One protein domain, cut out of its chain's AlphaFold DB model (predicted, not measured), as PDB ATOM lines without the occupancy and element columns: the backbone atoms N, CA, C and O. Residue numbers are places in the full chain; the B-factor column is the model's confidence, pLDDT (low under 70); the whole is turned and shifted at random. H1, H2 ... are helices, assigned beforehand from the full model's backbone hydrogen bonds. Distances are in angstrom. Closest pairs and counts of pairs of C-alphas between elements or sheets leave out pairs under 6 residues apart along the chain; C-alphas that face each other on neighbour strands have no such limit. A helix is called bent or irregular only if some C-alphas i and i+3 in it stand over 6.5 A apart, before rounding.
ATOM      1  N   LEU A 381      24.555  21.709  -7.562       84.56
ATOM      2  CA  LEU A 381      24.142  22.099  -8.920       84.56
ATOM      3  C   LEU A 381      22.850  21.417  -9.413       84.56
ATOM      4  O   LEU A 381      22.167  21.971 -10.269       84.56
ATOM      5  N   LEU A 382      22.468  20.258  -8.865       87.88
ATOM      6  CA  LEU A 382      21.209  19.577  -9.213       87.88
ATOM      7  C   LEU A 382      19.988  20.173  -8.510       87.88
ATOM      8  O   LEU A 382      18.848  19.875  -8.857       87.88
ATOM      9  N   GLN A 383      20.202  21.010  -7.503       87.69
ATOM     10  CA  GLN A 383      19.139  21.507  -6.647       87.69
ATOM     11  C   GLN A 383      18.024  22.292  -7.354       87.69
ATOM     12  O   GLN A 383      16.866  22.016  -7.032       87.69
ATOM     13  N   PRO A 384      18.294  23.222  -8.298       86.94
ATOM     14  CA  PRO A 384      17.215  23.890  -9.020       86.94
ATOM     15  C   PRO A 384      16.410  22.899  -9.868       86.94
ATOM     16  O   PRO A 384      15.185  22.966  -9.887       86.94
ATOM     17  N   LEU A 385      17.068  21.910 -10.477       88.81
ATOM     18  CA  LEU A 385      16.384  20.866 -11.240       88.81
ATOM     19  C   LEU A 385      15.469  20.009 -10.348       88.81
ATOM     20  O   LEU A 385      14.321  19.754 -10.706       88.81
ATOM     21  N   VAL A 386      15.937  19.604  -9.161       90.00
ATOM     22  CA  VAL A 386      15.113  18.858  -8.190       90.00
ATOM     23  C   VAL A 386      13.953  19.705  -7.668       90.00
ATOM     24  O   VAL A 386      12.858  19.176  -7.490       90.00
ATOM     25  N   ALA A 387      14.157  21.004  -7.442       88.56
ATOM     26  CA  ALA A 387      13.096  21.908  -7.004       88.56
ATOM     27  C   ALA A 387      11.979  22.013  -8.052       88.56
ATOM     28  O   ALA A 387      10.803  21.876  -7.716       88.56
ATOM     29  N   VAL A 388      12.352  22.188  -9.322       87.81
ATOM     30  CA  VAL A 388      11.405  22.274 -10.439       87.81
ATOM     31  C   VAL A 388      10.668  20.947 -10.638       87.81
ATOM     32  O   VAL A 388       9.445  20.935 -10.662       87.81
ATOM     33  N   LEU A 389      11.369  19.813 -10.696       88.56
ATOM     34  CA  LEU A 389      10.719  18.507 -10.884       88.56
ATOM     35  C   LEU A 389       9.885  18.082  -9.663       88.56
ATOM     36  O   LEU A 389       8.817  17.483  -9.794       88.56
ATOM     37  N   GLY A 390      10.341  18.413  -8.455       87.62
ATOM     38  CA  GLY A 390       9.624  18.149  -7.208       87.62
ATOM     39  C   GLY A 390       8.339  18.967  -7.056       87.62
ATOM     40  O   GLY A 390       7.400  18.518  -6.393       87.62
ATOM     41  N   TRP A 391       8.261  20.137  -7.695       87.19
ATOM     42  CA  TRP A 391       7.080  21.001  -7.680       87.19
ATOM     43  C   TRP A 391       5.823  20.296  -8.201       87.19
ATOM     44  O   TRP A 391       4.737  20.401  -7.607       87.19
ATOM     45  N   ASP A 392       5.976  19.562  -9.303       84.12
ATOM     46  CA  ASP A 392       4.880  18.855  -9.963       84.12
ATOM     47  C   ASP A 392       4.453  17.602  -9.191       84.12
ATOM     48  O   ASP A 392       3.266  17.267  -9.157       84.12
ATOM     49  N   ILE A 393       5.379  16.973  -8.459       86.69
ATOM     50  CA  ILE A 393       5.083  15.844  -7.562       86.69
ATOM     51  C   ILE A 393       4.155  16.275  -6.413       86.69
ATOM     52  O   ILE A 393       3.280  15.515  -5.996       86.69
ATOM     53  N   LEU A 394       4.297  17.508  -5.917       85.06
ATOM     54  CA  LEU A 394       3.530  18.050  -4.787       85.06
ATOM     55  C   LEU A 394       2.215  18.731  -5.204       85.06
ATOM     56  O   LEU A 394       1.747  19.672  -4.554       85.06
ATOM     57  N   LYS A 395       1.596  18.271  -6.295       81.81
ATOM     58  CA  LYS A 395       0.354  18.855  -6.810       81.81
ATOM     59  C   LYS A 395      -0.744  18.926  -5.744       81.81
ATOM     60  O   LYS A 395      -1.085  17.929  -5.113       81.81
ATOM     61  N   GLY A 396      -1.315  20.120  -5.569       77.75
ATOM     62  CA  GLY A 396      -2.389  20.385  -4.606       77.75
ATOM     63  C   GLY A 396      -1.932  20.617  -3.159       77.75
ATOM     64  O   GLY A 396      -2.778  20.836  -2.295       77.75
ATOM     65  N   LYS A 397      -0.623  20.590  -2.869       83.38
ATOM     66  CA  LYS A 397      -0.073  20.775  -1.514       83.38
ATOM     67  C   LYS A 397       0.739  22.076  -1.433       83.38
ATOM     68  O   LYS A 397       1.968  22.037  -1.489       83.38
ATOM     69  N   THR A 398       0.069  23.229  -1.325       81.50
ATOM     70  CA  THR A 398       0.727  24.557  -1.339       81.50
ATOM     71  C   THR A 398       1.746  24.742  -0.221       81.50
ATOM     72  O   THR A 398       2.851  25.207  -0.486       81.50
ATOM     73  N   GLU A 399       1.437  24.290   0.994       82.69
ATOM     74  CA  GLU A 399       2.357  24.359   2.139       82.69
ATOM     75  C   GLU A 399       3.667  23.600   1.883       82.69
ATOM     76  O   GLU A 399       4.762  24.113   2.124       82.69
ATOM     77  N   LEU A 400       3.585  22.392   1.313       84.81
ATOM     78  CA  LEU A 400       4.776  21.611   0.974       84.81
ATOM     79  C   LEU A 400       5.538  22.211  -0.210       84.81
ATOM     80  O   LEU A 400       6.763  22.198  -0.196       84.81
ATOM     81  N   ARG A 401       4.840  22.773  -1.204       86.38
ATOM     82  CA  ARG A 401       5.454  23.517  -2.316       86.38
ATOM     83  C   ARG A 401       6.218  24.748  -1.824       86.38
ATOM     84  O   ARG A 401       7.339  24.984  -2.268       86.38
ATOM     85  N   ARG A 402       5.666  25.487  -0.858       85.94
ATOM     86  CA  ARG A 402       6.357  26.601  -0.195       85.94
ATOM     87  C   ARG A 402       7.597  26.115   0.540       85.94
ATOM     88  O   ARG A 402       8.680  26.646   0.311       85.94
ATOM     89  N   LYS A 403       7.462  25.071   1.360       85.88
ATOM     90  CA  LYS A 403       8.585  24.482   2.100       85.88
ATOM     91  C   LYS A 403       9.675  23.933   1.169       85.88
ATOM     92  O   LYS A 403      10.856  24.087   1.468       85.88
ATOM     93  N   LEU A 404       9.302  23.344   0.029       87.62
ATOM     94  CA  LEU A 404      10.231  22.894  -1.012       87.62
ATOM     95  C   LEU A 404      11.063  24.072  -1.531       87.62
ATOM     96  O   LEU A 404      12.288  24.010  -1.479       87.62
ATOM     97  N   MET A 405      10.420  25.158  -1.965       87.31
ATOM     98  CA  MET A 405      11.131  26.333  -2.483       87.31
ATOM     99  C   MET A 405      11.992  27.014  -1.414       87.31
ATOM    100  O   MET A 405      13.120  27.412  -1.702       87.31
ATOM    101  N   GLN A 406      11.513  27.066  -0.165       84.12
ATOM    102  CA  GLN A 406      12.289  27.587   0.963       84.12
ATOM    103  C   GLN A 406      13.589  26.816   1.167       84.12
ATOM    104  O   GLN A 406      14.659  27.407   1.285       84.12
ATOM    105  N   LEU A 407      13.501  25.487   1.199       82.81
ATOM    106  CA  LEU A 407      14.643  24.629   1.478       82.81
ATOM    107  C   LEU A 407      15.596  24.519   0.277       82.81
ATOM    108  O   LEU A 407      16.813  24.564   0.464       82.81
ATOM    109  N   PHE A 408      15.068  24.409  -0.946       81.69
ATOM    110  CA  PHE A 408      15.871  24.160  -2.145       81.69
ATOM    111  C   PHE A 408      16.405  25.428  -2.826       81.69
ATOM    112  O   PHE A 408      17.520  25.404  -3.349       81.69
ATOM    113  N   TRP A 409      15.654  26.532  -2.821       82.06
ATOM    114  CA  TRP A 409      15.999  27.726  -3.600       82.06
ATOM    115  C   TRP A 409      16.471  28.902  -2.743       82.06
ATOM    116  O   TRP A 409      17.519  29.469  -3.044       82.06
ATOM    117  N   THR A 410      15.747  29.245  -1.672       69.25
ATOM    118  CA  THR A 410      15.940  30.517  -0.943       69.25
ATOM    119  C   THR A 410      16.743  30.396   0.360       69.25
ATOM    120  O   THR A 410      16.902  31.387   1.072       69.25
ATOM    121  N   SER A 411      17.242  29.204   0.711       60.84
ATOM    122  CA  SER A 411      18.038  28.972   1.928       60.84
ATOM    123  C   SER A 411      19.553  29.140   1.699       60.84
ATOM    124  O   SER A 411      20.013  29.474   0.605       60.84
ATOM    125  N   LYS A 412      20.365  28.821   2.727       55.22
ATOM    126  CA  LYS A 412      21.840  28.665   2.659       55.22
ATOM    127  C   LYS A 412      22.310  27.773   1.498       55.22
ATOM    128  O   LYS A 412      23.474  27.832   1.105       55.22
ATOM    129  N   SER A 413      21.414  26.985   0.917       53.78
ATOM    130  CA  SER A 413      21.654  26.193  -0.276       53.78
ATOM    131  C   SER A 413      22.013  27.005  -1.529       53.78
ATOM    132  O   SER A 413      22.800  26.548  -2.358       53.78
ATOM    133  N   GLN A 414      21.525  28.243  -1.656       58.56
ATOM    134  CA  GLN A 414      21.955  29.153  -2.721       58.56
ATOM    135  C   GLN A 414      23.427  29.561  -2.548       58.56
ATOM    136  O   GLN A 414      24.156  29.647  -3.530       58.56
ATOM    137  N   ALA A 415      23.899  29.723  -1.307       59.53
ATOM    138  CA  ALA A 415      25.291  30.075  -1.024       59.53
ATOM    139  C   ALA A 415      26.270  28.935  -1.366       59.53
ATOM    140  O   ALA A 415      27.314  29.195  -1.960       59.53
ATOM    141  N   LEU A 416      25.914  27.679  -1.056       59.16
ATOM    142  CA  LEU A 416      26.728  26.502  -1.405       59.16
ATOM    143  C   LEU A 416      26.839  26.313  -2.923       59.16
ATOM    144  O   LEU A 416      27.928  26.074  -3.438       59.16
ATOM    145  N   ARG A 417      25.729  26.503  -3.651       63.75
ATOM    146  CA  ARG A 417      25.737  26.502  -5.119       63.75
ATOM    147  C   ARG A 417      26.633  27.595  -5.675       63.75
ATOM    148  O   ARG A 417      27.496  27.301  -6.489       63.75
ATOM    149  N   LEU A 418      26.469  28.836  -5.219       61.50
ATOM    150  CA  LEU A 418      27.274  29.969  -5.683       61.50
ATOM    151  C   LEU A 418      28.777  29.767  -5.413       61.50
ATOM    152  O   LEU A 418      29.603  30.205  -6.215       61.50
ATOM    153  N   GLN A 419      29.134  29.063  -4.334       60.62
ATOM    154  CA  GLN A 419      30.514  28.678  -4.042       60.62
ATOM    155  C   GLN A 419      31.064  27.667  -5.064       60.62
ATOM    156  O   GLN A 419      32.136  27.905  -5.621       60.62
ATOM    157  N   GLU A 420      30.333  26.588  -5.376       60.41
ATOM    158  CA  GLU A 420      30.745  25.618  -6.411       60.41
ATOM    159  C   GLU A 420      30.759  26.245  -7.817       60.41
ATOM    160  O   GLU A 420      31.699  26.028  -8.580       60.41
ATOM    161  N   TYR A 421      29.778  27.096  -8.135       56.94
ATOM    162  CA  TYR A 421      29.679  27.826  -9.406       56.94
ATOM    163  C   TYR A 421      30.874  28.755  -9.679       56.94
ATOM    164  O   TYR A 421      31.225  28.973 -10.841       56.94
ATOM    165  N   SER A 422      31.525  29.296  -8.643       57.22
ATOM    166  CA  SER A 422      32.674  30.202  -8.807       57.22
ATOM    167  C   SER A 422      33.900  29.532  -9.443       57.22
ATOM    168  O   SER A 422      34.723  30.207 -10.060       57.22
ATOM    169  N   HIS A 423      33.993  28.203  -9.352       56.09
ATOM    170  CA  HIS A 423      35.098  27.430  -9.915       56.09
ATOM    171  C   HIS A 423      34.954  27.157 -11.420       56.09
ATOM    172  O   HIS A 423      35.954  26.844 -12.064       56.09
ATOM    173  N   SER A 432      20.654  30.212 -15.918       72.31
ATOM    174  CA  SER A 432      20.163  28.902 -16.366       72.31
ATOM    175  C   SER A 432      18.630  28.863 -16.378       72.31
ATOM    176  O   SER A 432      17.961  29.535 -15.583       72.31
ATOM    177  N   CYS A 433      18.048  28.105 -17.311       77.31
ATOM    178  CA  CYS A 433      16.595  28.039 -17.464       77.31
ATOM    179  C   CYS A 433      15.919  27.491 -16.197       77.31
ATOM    180  O   CYS A 433      14.835  27.935 -15.830       77.31
ATOM    181  N   GLU A 434      16.578  26.566 -15.502       80.62
ATOM    182  CA  GLU A 434      16.118  25.945 -14.264       80.62
ATOM    183  C   GLU A 434      16.097  26.941 -13.096       80.62
ATOM    184  O   GLU A 434      15.157  26.952 -12.301       80.62
ATOM    185  N   GLU A 435      17.107  27.810 -13.001       79.44
ATOM    186  CA  GLU A 435      17.168  28.888 -12.008       79.44
ATOM    187  C   GLU A 435      16.071  29.929 -12.251       79.44
ATOM    188  O   GLU A 435      15.351  30.296 -11.321       79.44
ATOM    189  N   TYR A 436      15.867  30.330 -13.511       81.62
ATOM    190  CA  TYR A 436      14.774  31.229 -13.886       81.62
ATOM    191  C   TYR A 436      13.398  30.638 -13.540       81.62
ATOM    192  O   TYR A 436      12.527  31.339 -13.022       81.62
ATOM    193  N   LEU A 437      13.200  29.338 -13.785       81.94
ATOM    194  CA  LEU A 437      11.972  28.642 -13.403       81.94
ATOM    195  C   LEU A 437      11.776  28.626 -11.884       81.94
ATOM    196  O   LEU A 437      10.654  28.832 -11.428       81.94
ATOM    197  N   CYS A 438      12.832  28.447 -11.087       84.25
ATOM    198  CA  CYS A 438      12.726  28.524  -9.628       84.25
ATOM    199  C   CYS A 438      12.266  29.911  -9.152       84.25
ATOM    200  O   CYS A 438      11.349  30.002  -8.332       84.25
ATOM    201  N   ASP A 439      12.847  30.987  -9.691       82.81
ATOM    202  CA  ASP A 439      12.424  32.359  -9.383       82.81
ATOM    203  C   ASP A 439      10.968  32.603  -9.785       82.81
ATOM    204  O   ASP A 439      10.183  33.186  -9.028       82.81
ATOM    205  N   LEU A 440      10.580  32.092 -10.953       83.44
ATOM    206  CA  LEU A 440       9.211  32.163 -11.433       83.44
ATOM    207  C   LEU A 440       8.254  31.427 -10.484       83.44
ATOM    208  O   LEU A 440       7.215  31.980 -10.126       83.44
ATOM    209  N   LEU A 441       8.586  30.216 -10.030       84.44
ATOM    210  CA  LEU A 441       7.765  29.443  -9.090       84.44
ATOM    211  C   LEU A 441       7.613  30.152  -7.735       84.44
ATOM    212  O   LEU A 441       6.499  30.232  -7.209       84.44
ATOM    213  N   CYS A 442       8.692  30.732  -7.199       83.94
ATOM    214  CA  CYS A 442       8.634  31.556  -5.988       83.94
ATOM    215  C   CYS A 442       7.711  32.770  -6.160       83.94
ATOM    216  O   CYS A 442       6.885  33.049  -5.289       83.94
ATOM    217  N   PHE A 443       7.798  33.463  -7.299       83.00
ATOM    218  CA  PHE A 443       6.918  34.590  -7.613       83.00
ATOM    219  C   PHE A 443       5.442  34.174  -7.666       83.00
ATOM    220  O   PHE A 443       4.581  34.855  -7.108       83.00
ATOM    221  N   HIS A 444       5.142  33.034  -8.292       82.12
ATOM    222  CA  HIS A 444       3.778  32.515  -8.372       82.12
ATOM    223  C   HIS A 444       3.217  32.119  -7.001       82.12
ATOM    224  O   HIS A 444       2.040  32.381  -6.739       82.12
ATOM    225  N   LEU A 445       4.038  31.540  -6.114       83.25
ATOM    226  CA  LEU A 445       3.652  31.274  -4.725       83.25
ATOM    227  C   LEU A 445       3.307  32.557  -3.982       83.25
ATOM    228  O   LEU A 445       2.235  32.645  -3.384       83.25
ATOM    229  N   ASP A 446       4.179  33.560  -4.036       81.38
ATOM    230  CA  ASP A 446       3.954  34.832  -3.351       81.38
ATOM    231  C   ASP A 446       2.696  35.542  -3.881       81.38
ATOM    232  O   ASP A 446       1.907  36.065  -3.094       81.38
ATOM    233  N   LEU A 447       2.442  35.487  -5.195       82.19
ATOM    234  CA  LEU A 447       1.230  36.036  -5.806       82.19
ATOM    235  C   LEU A 447      -0.038  35.299  -5.351       82.19
ATOM    236  O   LEU A 447      -1.025  35.939  -4.981       82.19
ATOM    237  N   ALA A 448      -0.024  33.963  -5.362       82.06
ATOM    238  CA  ALA A 448      -1.158  33.156  -4.914       82.06
ATOM    239  C   ALA A 448      -1.465  33.394  -3.427       82.06
ATOM    240  O   ALA A 448      -2.629  33.547  -3.047       82.06
ATOM    241  N   SER A 449      -0.416  33.515  -2.614       78.25
ATOM    242  CA  SER A 449      -0.503  33.823  -1.186       78.25
ATOM    243  C   SER A 449      -1.094  35.212  -0.948       78.25
ATOM    244  O   SER A 449      -2.025  35.359  -0.160       78.25
ATOM    245  N   PHE A 450      -0.604  36.224  -1.671       81.00
ATOM    246  CA  PHE A 450      -1.092  37.599  -1.585       81.00
ATOM    247  C   PHE A 450      -2.586  37.685  -1.901       81.00
ATOM    248  O   PHE A 450      -3.358  38.247  -1.122       81.00
ATOM    249  N   VAL A 451      -3.016  37.092  -3.018       80.25
ATOM    250  CA  VAL A 451      -4.425  37.106  -3.428       80.25
ATOM    251  C   VAL A 451      -5.297  36.322  -2.439       80.25
ATOM    252  O   VAL A 451      -6.398  36.772  -2.126       80.25
ATOM    253  N   SER A 452      -4.809  35.196  -1.905       80.12
ATOM    254  CA  SER A 452      -5.505  34.442  -0.852       80.12
ATOM    255  C   SER A 452      -5.687  35.282   0.419       80.12
ATOM    256  O   SER A 452      -6.807  35.402   0.918       80.12
ATOM    257  N   SER A 453      -4.635  35.957   0.901       74.88
ATOM    258  CA  SER A 453      -4.709  36.832   2.080       74.88
ATOM    259  C   SER A 453      -5.670  38.007   1.878       74.88
ATOM    260  O   SER A 453      -6.508  38.261   2.742       74.88
ATOM    261  N   VAL A 454      -5.608  38.682   0.723       78.44
ATOM    262  CA  VAL A 454      -6.491  39.815   0.401       78.44
ATOM    263  C   VAL A 454      -7.953  39.372   0.305       78.44
ATOM    264  O   VAL A 454      -8.824  40.029   0.872       78.44
ATOM    265  N   ASN A 455      -8.234  38.243  -0.353       77.88
ATOM    266  CA  ASN A 455      -9.595  37.706  -0.463       77.88
ATOM    267  C   ASN A 455     -10.154  37.221   0.881       77.88
ATOM    268  O   ASN A 455     -11.361  37.278   1.096       77.88
ATOM    269  N   SER A 456      -9.280  36.791   1.792       74.25
ATOM    270  CA  SER A 456      -9.644  36.371   3.150       74.25
ATOM    271  C   SER A 456      -9.755  37.549   4.132       74.25
ATOM    272  O   SER A 456     -10.061  37.351   5.303       74.25
ATOM    273  N   GLY A 457      -9.513  38.787   3.675       69.88
ATOM    274  CA  GLY A 457      -9.582  39.995   4.504       69.88
ATOM    275  C   GLY A 457      -8.393  40.186   5.455       69.88
ATOM    276  O   GLY A 457      -8.474  41.001   6.375       69.88
ATOM    277  N   HIS A 458      -7.290  39.461   5.249       70.31
ATOM    278  CA  HIS A 458      -6.086  39.539   6.073       70.31
ATOM    279  C   HIS A 458      -5.014  40.459   5.453       70.31
ATOM    280  O   HIS A 458      -4.830  40.474   4.234       70.31
ATOM    281  N   PRO A 459      -4.269  41.229   6.272       66.62
ATOM    282  CA  PRO A 459      -3.175  42.062   5.783       66.62
ATOM    283  C   PRO A 459      -1.979  41.207   5.336       66.62
ATOM    284  O   PRO A 459      -1.522  40.328   6.066       66.62
ATOM    285  N   TRP A 460      -1.439  41.494   4.150       66.50
ATOM    286  CA  TRP A 460      -0.230  40.845   3.638       66.50
ATOM    287  C   TRP A 460       1.036  41.420   4.288       66.50
ATOM    288  O   TRP A 460       1.243  42.635   4.287       66.50
ATOM    289  N   ASN A 461       1.914  40.550   4.794       67.75
ATOM    290  CA  ASN A 461       3.206  40.932   5.366       67.75
ATOM    291  C   ASN A 461       4.360  40.528   4.440       67.75
ATOM    292  O   ASN A 461       4.501  39.359   4.096       67.75
ATOM    293  N   LEU A 462       5.277  41.460   4.148       61.44
ATOM    294  CA  LEU A 462       6.521  41.189   3.397       61.44
ATOM    295  C   LEU A 462       7.446  40.149   4.061       61.44
ATOM    296  O   LEU A 462       8.359  39.643   3.418       61.44
ATOM    297  N   ARG A 463       7.223  39.819   5.341       58.94
ATOM    298  CA  ARG A 463       7.912  38.714   6.034       58.94
ATOM    299  C   ARG A 463       7.483  37.327   5.542       58.94
ATOM    300  O   ARG A 463       8.200  36.369   5.799       58.94
ATOM    301  N   ASN A 464       6.346  37.235   4.853       58.84
ATOM    302  CA  ASN A 464       5.787  35.984   4.336       58.84
ATOM    303  C   ASN A 464       6.215  35.706   2.885       58.84
ATOM    304  O   ASN A 464       5.876  34.656   2.347       58.84
ATOM    305  N   SER A 465       6.942  36.639   2.258       67.12
ATOM    306  CA  SER A 465       7.502  36.461   0.919       67.12
ATOM    307  C   SER A 465       8.729  35.558   0.962       67.12
ATOM    308  O   SER A 465       9.590  35.708   1.834       67.12
ATOM    309  N   LEU A 466       8.833  34.670  -0.023       65.56
ATOM    310  CA  LEU A 466       9.993  33.799  -0.219       65.56
ATOM    311  C   LEU A 466      11.272  34.567  -0.580       65.56
ATOM    312  O   LEU A 466      12.371  34.068  -0.357       65.56
ATOM    313  N   PHE A 467      11.149  35.802  -1.071       64.44
ATOM    314  CA  PHE A 467      12.286  36.660  -1.418       64.44
ATOM    315  C   PHE A 467      12.826  37.482  -0.231       64.44
ATOM    316  O   PHE A 467      13.738  38.295  -0.395       64.44
ATOM    317  N   SER A 468      12.282  37.302   0.979       57.06
ATOM    318  CA  SER A 468      12.738  38.017   2.177       57.06
ATOM    319  C   SER A 468      13.980  37.345   2.786       57.06
ATOM    320  O   SER A 468      13.885  36.303   3.421       57.06
ATOM    321  N   GLN A 469      15.160  37.955   2.632       48.12
ATOM    322  CA  GLN A 469      16.478  37.413   3.033       48.12
ATOM    323  C   GLN A 469      16.751  37.287   4.555       48.12
ATOM    324  O   GLN A 469      17.902  37.106   4.952       48.12
ATOM    325  N   LYS A 470      15.756  37.405   5.444       43.12
ATOM    326  CA  LYS A 470      15.982  37.220   6.893       43.12
ATOM    327  C   LYS A 470      15.673  35.781   7.295       43.12
ATOM    328  O   LYS A 470      14.545  35.346   7.099       43.12
ATOM    329  N   GLU A 471      16.670  35.092   7.870       40.47
ATOM    330  CA  GLU A 471      16.562  33.736   8.437       40.47
ATOM    331  C   GLU A 471      15.240  33.579   9.213       40.47
ATOM    332  O   GLU A 471      14.987  34.256  10.214       40.47
ATOM    333  N   GLN A 472      14.349  32.740   8.680       44.19
ATOM    334  CA  GLN A 472      13.047  32.436   9.264       44.19
ATOM    335  C   GLN A 472      13.212  31.330  10.315       44.19
ATOM    336  O   GLN A 472      13.033  30.156  10.015       44.19
ATOM    337  N   ASP A 473      13.488  31.714  11.562       31.75
ATOM    338  CA  ASP A 473      13.447  30.813  12.735       31.75
ATOM    339  C   ASP A 473      12.026  30.597  13.290       31.75
ATOM    340  O   ASP A 473      11.831  30.009  14.351       31.75
ATOM    341  N   SER A 474      10.990  31.063  12.592       33.25
ATOM    342  CA  SER A 474       9.610  30.838  13.022       33.25
ATOM    343  C   SER A 474       8.742  30.402  11.855       33.25
ATOM    344  O   SER A 474       8.569  31.127  10.876       33.25
ATOM    345  N   VAL A 475       8.185  29.199  11.995       36.88
ATOM    346  CA  VAL A 475       6.996  28.746  11.277       36.88
ATOM    347  C   VAL A 475       5.896  29.759  11.590       36.88
ATOM    348  O   VAL A 475       5.297  29.730  12.661       36.88
ATOM    349  N   VAL A 476       5.685  30.729  10.702       38.69
ATOM    350  CA  VAL A 476       4.540  31.636  10.805       38.69
ATOM    351  C   VAL A 476       3.296  30.788  10.550       38.69
ATOM    352  O   VAL A 476       3.208  30.132   9.517       38.69
ATOM    353  N   ASN A 477       2.388  30.758  11.530       38.78
ATOM    354  CA  ASN A 477       1.211  29.889  11.581       38.78
ATOM    355  C   ASN A 477       0.506  29.747  10.221       38.78
ATOM    356  O   ASN A 477      -0.116  30.694   9.731       38.78
ATOM    357  N   ALA A 478       0.508  28.517   9.699       43.41
ATOM    358  CA  ALA A 478      -0.271  28.050   8.545       43.41
ATOM    359  C   ALA A 478      -1.804  28.212   8.714       43.41
ATOM    360  O   ALA A 478      -2.579  27.839   7.843       43.41
ATOM    361  N   GLU A 479      -2.262  28.783   9.829       46.09
ATOM    362  CA  GLU A 479      -3.672  29.016  10.158       46.09
ATOM    363  C   GLU A 479      -4.277  30.250   9.457       46.09
ATOM    364  O   GLU A 479      -5.463  30.516   9.617       46.09
ATOM    365  N   THR A 480      -3.488  31.028   8.699       52.00
ATOM    366  CA  THR A 480      -3.923  32.322   8.115       52.00
ATOM    367  C   THR A 480      -4.133  32.329   6.597       52.00
ATOM    368  O   THR A 480      -4.518  33.361   6.043       52.00
ATOM    369  N   LEU A 481      -3.906  31.208   5.912       59.28
ATOM    370  CA  LEU A 481      -4.050  31.090   4.459       59.28
ATOM    371  C   LEU A 481      -5.122  30.054   4.124       59.28
ATOM    372  O   LEU A 481      -5.124  28.973   4.703       59.28
ATOM    373  N   ASP A 482      -6.017  30.371   3.183       68.00
ATOM    374  CA  ASP A 482      -6.933  29.385   2.603       68.00
ATOM    375  C   ASP A 482      -6.181  28.574   1.523       68.00
ATOM    376  O   ASP A 482      -5.912  29.110   0.433       68.00
ATOM    377  N   PRO A 483      -5.842  27.291   1.780       71.12
ATOM    378  CA  PRO A 483      -5.055  26.474   0.857       71.12
ATOM    379  C   PRO A 483      -5.819  26.150  -0.431       71.12
ATOM    380  O   PRO A 483      -5.214  25.806  -1.449       71.12
ATOM    381  N   PHE A 484      -7.155  26.233  -0.413       75.12
ATOM    382  CA  PHE A 484      -7.985  25.987  -1.586       75.12
ATOM    383  C   PHE A 484      -7.881  27.144  -2.584       75.12
ATOM    384  O   PHE A 484      -7.644  26.915  -3.774       75.12
ATOM    385  N   VAL A 485      -8.005  28.386  -2.104       76.25
ATOM    386  CA  VAL A 485      -7.890  29.597  -2.938       76.25
ATOM    387  C   VAL A 485      -6.487  29.706  -3.529       76.25
ATOM    388  O   VAL A 485      -6.340  29.967  -4.723       76.25
ATOM    389  N   GLU A 486      -5.461  29.433  -2.723       77.44
ATOM    390  CA  GLU A 486      -4.066  29.462  -3.162       77.44
ATOM    391  C   GLU A 486      -3.785  28.418  -4.257       77.44
ATOM    392  O   GLU A 486      -3.273  28.757  -5.327       77.44
ATOM    393  N   ASN A 487      -4.206  27.163  -4.053       79.81
ATOM    394  CA  ASN A 487      -4.084  26.110  -5.064       79.81
ATOM    395  C   ASN A 487      -4.842  26.448  -6.354       79.81
ATOM    396  O   ASN A 487      -4.330  26.205  -7.446       79.81
ATOM    397  N   MET A 488      -6.053  27.008  -6.254       78.19
ATOM    398  CA  MET A 488      -6.846  27.372  -7.431       78.19
ATOM    399  C   MET A 488      -6.125  28.416  -8.290       78.19
ATOM    400  O   MET A 488      -6.134  28.329  -9.519       78.19
ATOM    401  N   ILE A 489      -5.499  29.402  -7.648       79.06
ATOM    402  CA  ILE A 489      -4.746  30.456  -8.328       79.06
ATOM    403  C   ILE A 489      -3.491  29.873  -8.982       79.06
ATOM    404  O   ILE A 489      -3.254  30.136 -10.160       79.06
ATOM    405  N   LEU A 490      -2.744  29.022  -8.271       80.12
ATOM    406  CA  LEU A 490      -1.558  28.351  -8.814       80.12
ATOM    407  C   LEU A 490      -1.885  27.468 -10.025       80.12
ATOM    408  O   LEU A 490      -1.191  27.544 -11.036       80.12
ATOM    409  N   GLU A 491      -2.959  26.674  -9.970       75.94
ATOM    410  CA  GLU A 491      -3.367  25.834 -11.104       75.94
ATOM    411  C   GLU A 491      -3.831  26.675 -12.303       75.94
ATOM    412  O   GLU A 491      -3.590  26.287 -13.443       75.94
ATOM    413  N   ARG A 492      -4.458  27.842 -12.085       74.75
ATOM    414  CA  ARG A 492      -4.812  28.756 -13.186       74.75
ATOM    415  C   ARG A 492      -3.597  29.421 -13.812       74.75
ATOM    416  O   ARG A 492      -3.559  29.560 -15.033       74.75
ATOM    417  N   LEU A 493      -2.623  29.814 -13.000       71.88
ATOM    418  CA  LEU A 493      -1.379  30.397 -13.489       71.88
ATOM    419  C   LEU A 493      -0.587  29.365 -14.302       71.88
ATOM    420  O   LEU A 493      -0.190  29.662 -15.421       71.88
ATOM    421  N   ALA A 494      -0.509  28.117 -13.833       68.75
ATOM    422  CA  ALA A 494       0.141  27.012 -14.544       68.75
ATOM    423  C   ALA A 494      -0.523  26.612 -15.884       68.75
ATOM    424  O   ALA A 494       0.053  25.840 -16.643       68.75
ATOM    425  N   VAL A 495      -1.740  27.087 -16.181       63.31
ATOM    426  CA  VAL A 495      -2.392  26.916 -17.499       63.31
ATOM    427  C   VAL A 495      -1.975  28.019 -18.479       63.31
ATOM    428  O   VAL A 495      -2.041  27.821 -19.690       63.31
ATOM    429  N   GLN A 496      -1.555  29.181 -17.973       57.03
ATOM    430  CA  GLN A 496      -1.177  30.352 -18.774       57.03
ATOM    431  C   GLN A 496       0.334  30.455 -19.007       57.03
ATOM    432  O   GLN A 496       0.762  31.094 -19.966       57.03
ATOM    433  N   THR A 497       1.134  29.808 -18.163       56.00
ATOM    434  CA  THR A 497       2.586  29.673 -18.297       56.00
ATOM    435  C   THR A 497       2.957  28.193 -18.432       56.00
ATOM    436  O   THR A 497       2.321  27.352 -17.797       56.00
ATOM    437  N   PRO A 498       3.967  27.825 -19.247       52.97
ATOM    438  CA  PRO A 498       4.439  26.445 -19.368       52.97
ATOM    439  C   PRO A 498       5.219  26.039 -18.103       52.97
ATOM    440  O   PRO A 498       6.428  25.867 -18.134       52.97
ATOM    441  N   MET A 499       4.529  25.951 -16.963       52.81
ATOM    442  CA  MET A 499       5.101  25.572 -15.662       52.81
ATOM    443  C   MET A 499       4.951  24.083 -15.346       52.81
ATOM    444  O   MET A 499       5.206  23.681 -14.219       52.81
ATOM    445  N   ARG A 500       4.486  23.277 -16.306       50.75
ATOM    446  CA  ARG A 500       4.531  21.819 -16.186       50.75
ATOM    447  C   ARG A 500       5.810  21.354 -16.854       50.75
ATOM    448  O   ARG A 500       5.941  21.574 -18.061       50.75
ATOM    449  N   VAL A 501       6.714  20.768 -16.081       43.53
ATOM    450  CA  VAL A 501       7.902  20.095 -16.617       43.53
ATOM    451  C   VAL A 501       7.600  18.618 -16.815       43.53
ATOM    452  O   VAL A 501       6.968  18.003 -15.927       43.53
TER     453      VAL A 501
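AT A GLANCE: This is residues 381 to 423 and 432 to 501 of the 501 residues of an uncharacterized protein of Aegilops tauschii subsp. strangulata (UniProt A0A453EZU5). What is the main picture? The long helix H4 makes an up-and-down bundle with H1 and H2, each running against the one before it in the chain, and H5 packs on H4 and H2. H3 extends one end, and residues 456 to 482 loop from H4 to H5. What builds it? The printed part has 113 residues with five named helices, H1 to H5, and no named strand: all helix. How large is it? It is compact, radius of gyration of the C-alphas 14.3 A, spanning 49 by 33 by 17 A, only just flat.

HOW THE PARTS SIT: What touches the longest helix? H4, residues 433 to 455, touches H5, residues 483 to 496, at a steep tilt of 46 degrees; the closest C-alphas, of Ala 448 and Glu 486, are 5.0 A apart. It touches H2, residues 398 to 408, with residues 438 to 445 alone; the closest C-alphas, of Met 405 and Cys 442, are 6.8 A apart. It touches H1, residues 381 to 393, with residues 434 to 438 alone; the closest C-alphas, of Pro 384 and Glu 434, are 5.7 A apart. What else meets? H1 and H2 form a hairpin at a shallow tilt of 7 degrees; their closest C-alphas, of Ala 387 and Phe 408, are 6.0 A apart. H3, residues 413 to 421, only just touches H1, with 3 pairs of C-alphas within 8 A, the closest of Leu 381 and Arg 417 at 6.0 A; H3 and H5 are apart. How do the backbones run? Every O i to N i+4 pair is within hydrogen-bond range in H2, H3 and H4, 6 of 9 in H1 and 9 of 10 in H5.

IN THESE COORDINATES: How long are the helices? H4 measures 32.7 A, H5 20.4 A, H1 20.1 A, H2 15.2 A and H3 12.3 A; H1 is irregular, C-alphas 381 and 384 being 7.2 A apart. Where are the anchors? C-alpha 433 begins H4 at (16.595, 28.039, -17.464), and C-alpha 496 ends H5 at (-1.177, 30.352, -18.774).

THE WHOLE: Is anything missing? Residues 424 to 431 are not printed; C-alphas 423 and 432 are 16.3 A apart. Which link is long? That from H4 to H5, 27 residues. Where is confidence low? Residues 410 to 423, 457, 459 to 482 and 494 to 501 are under 70.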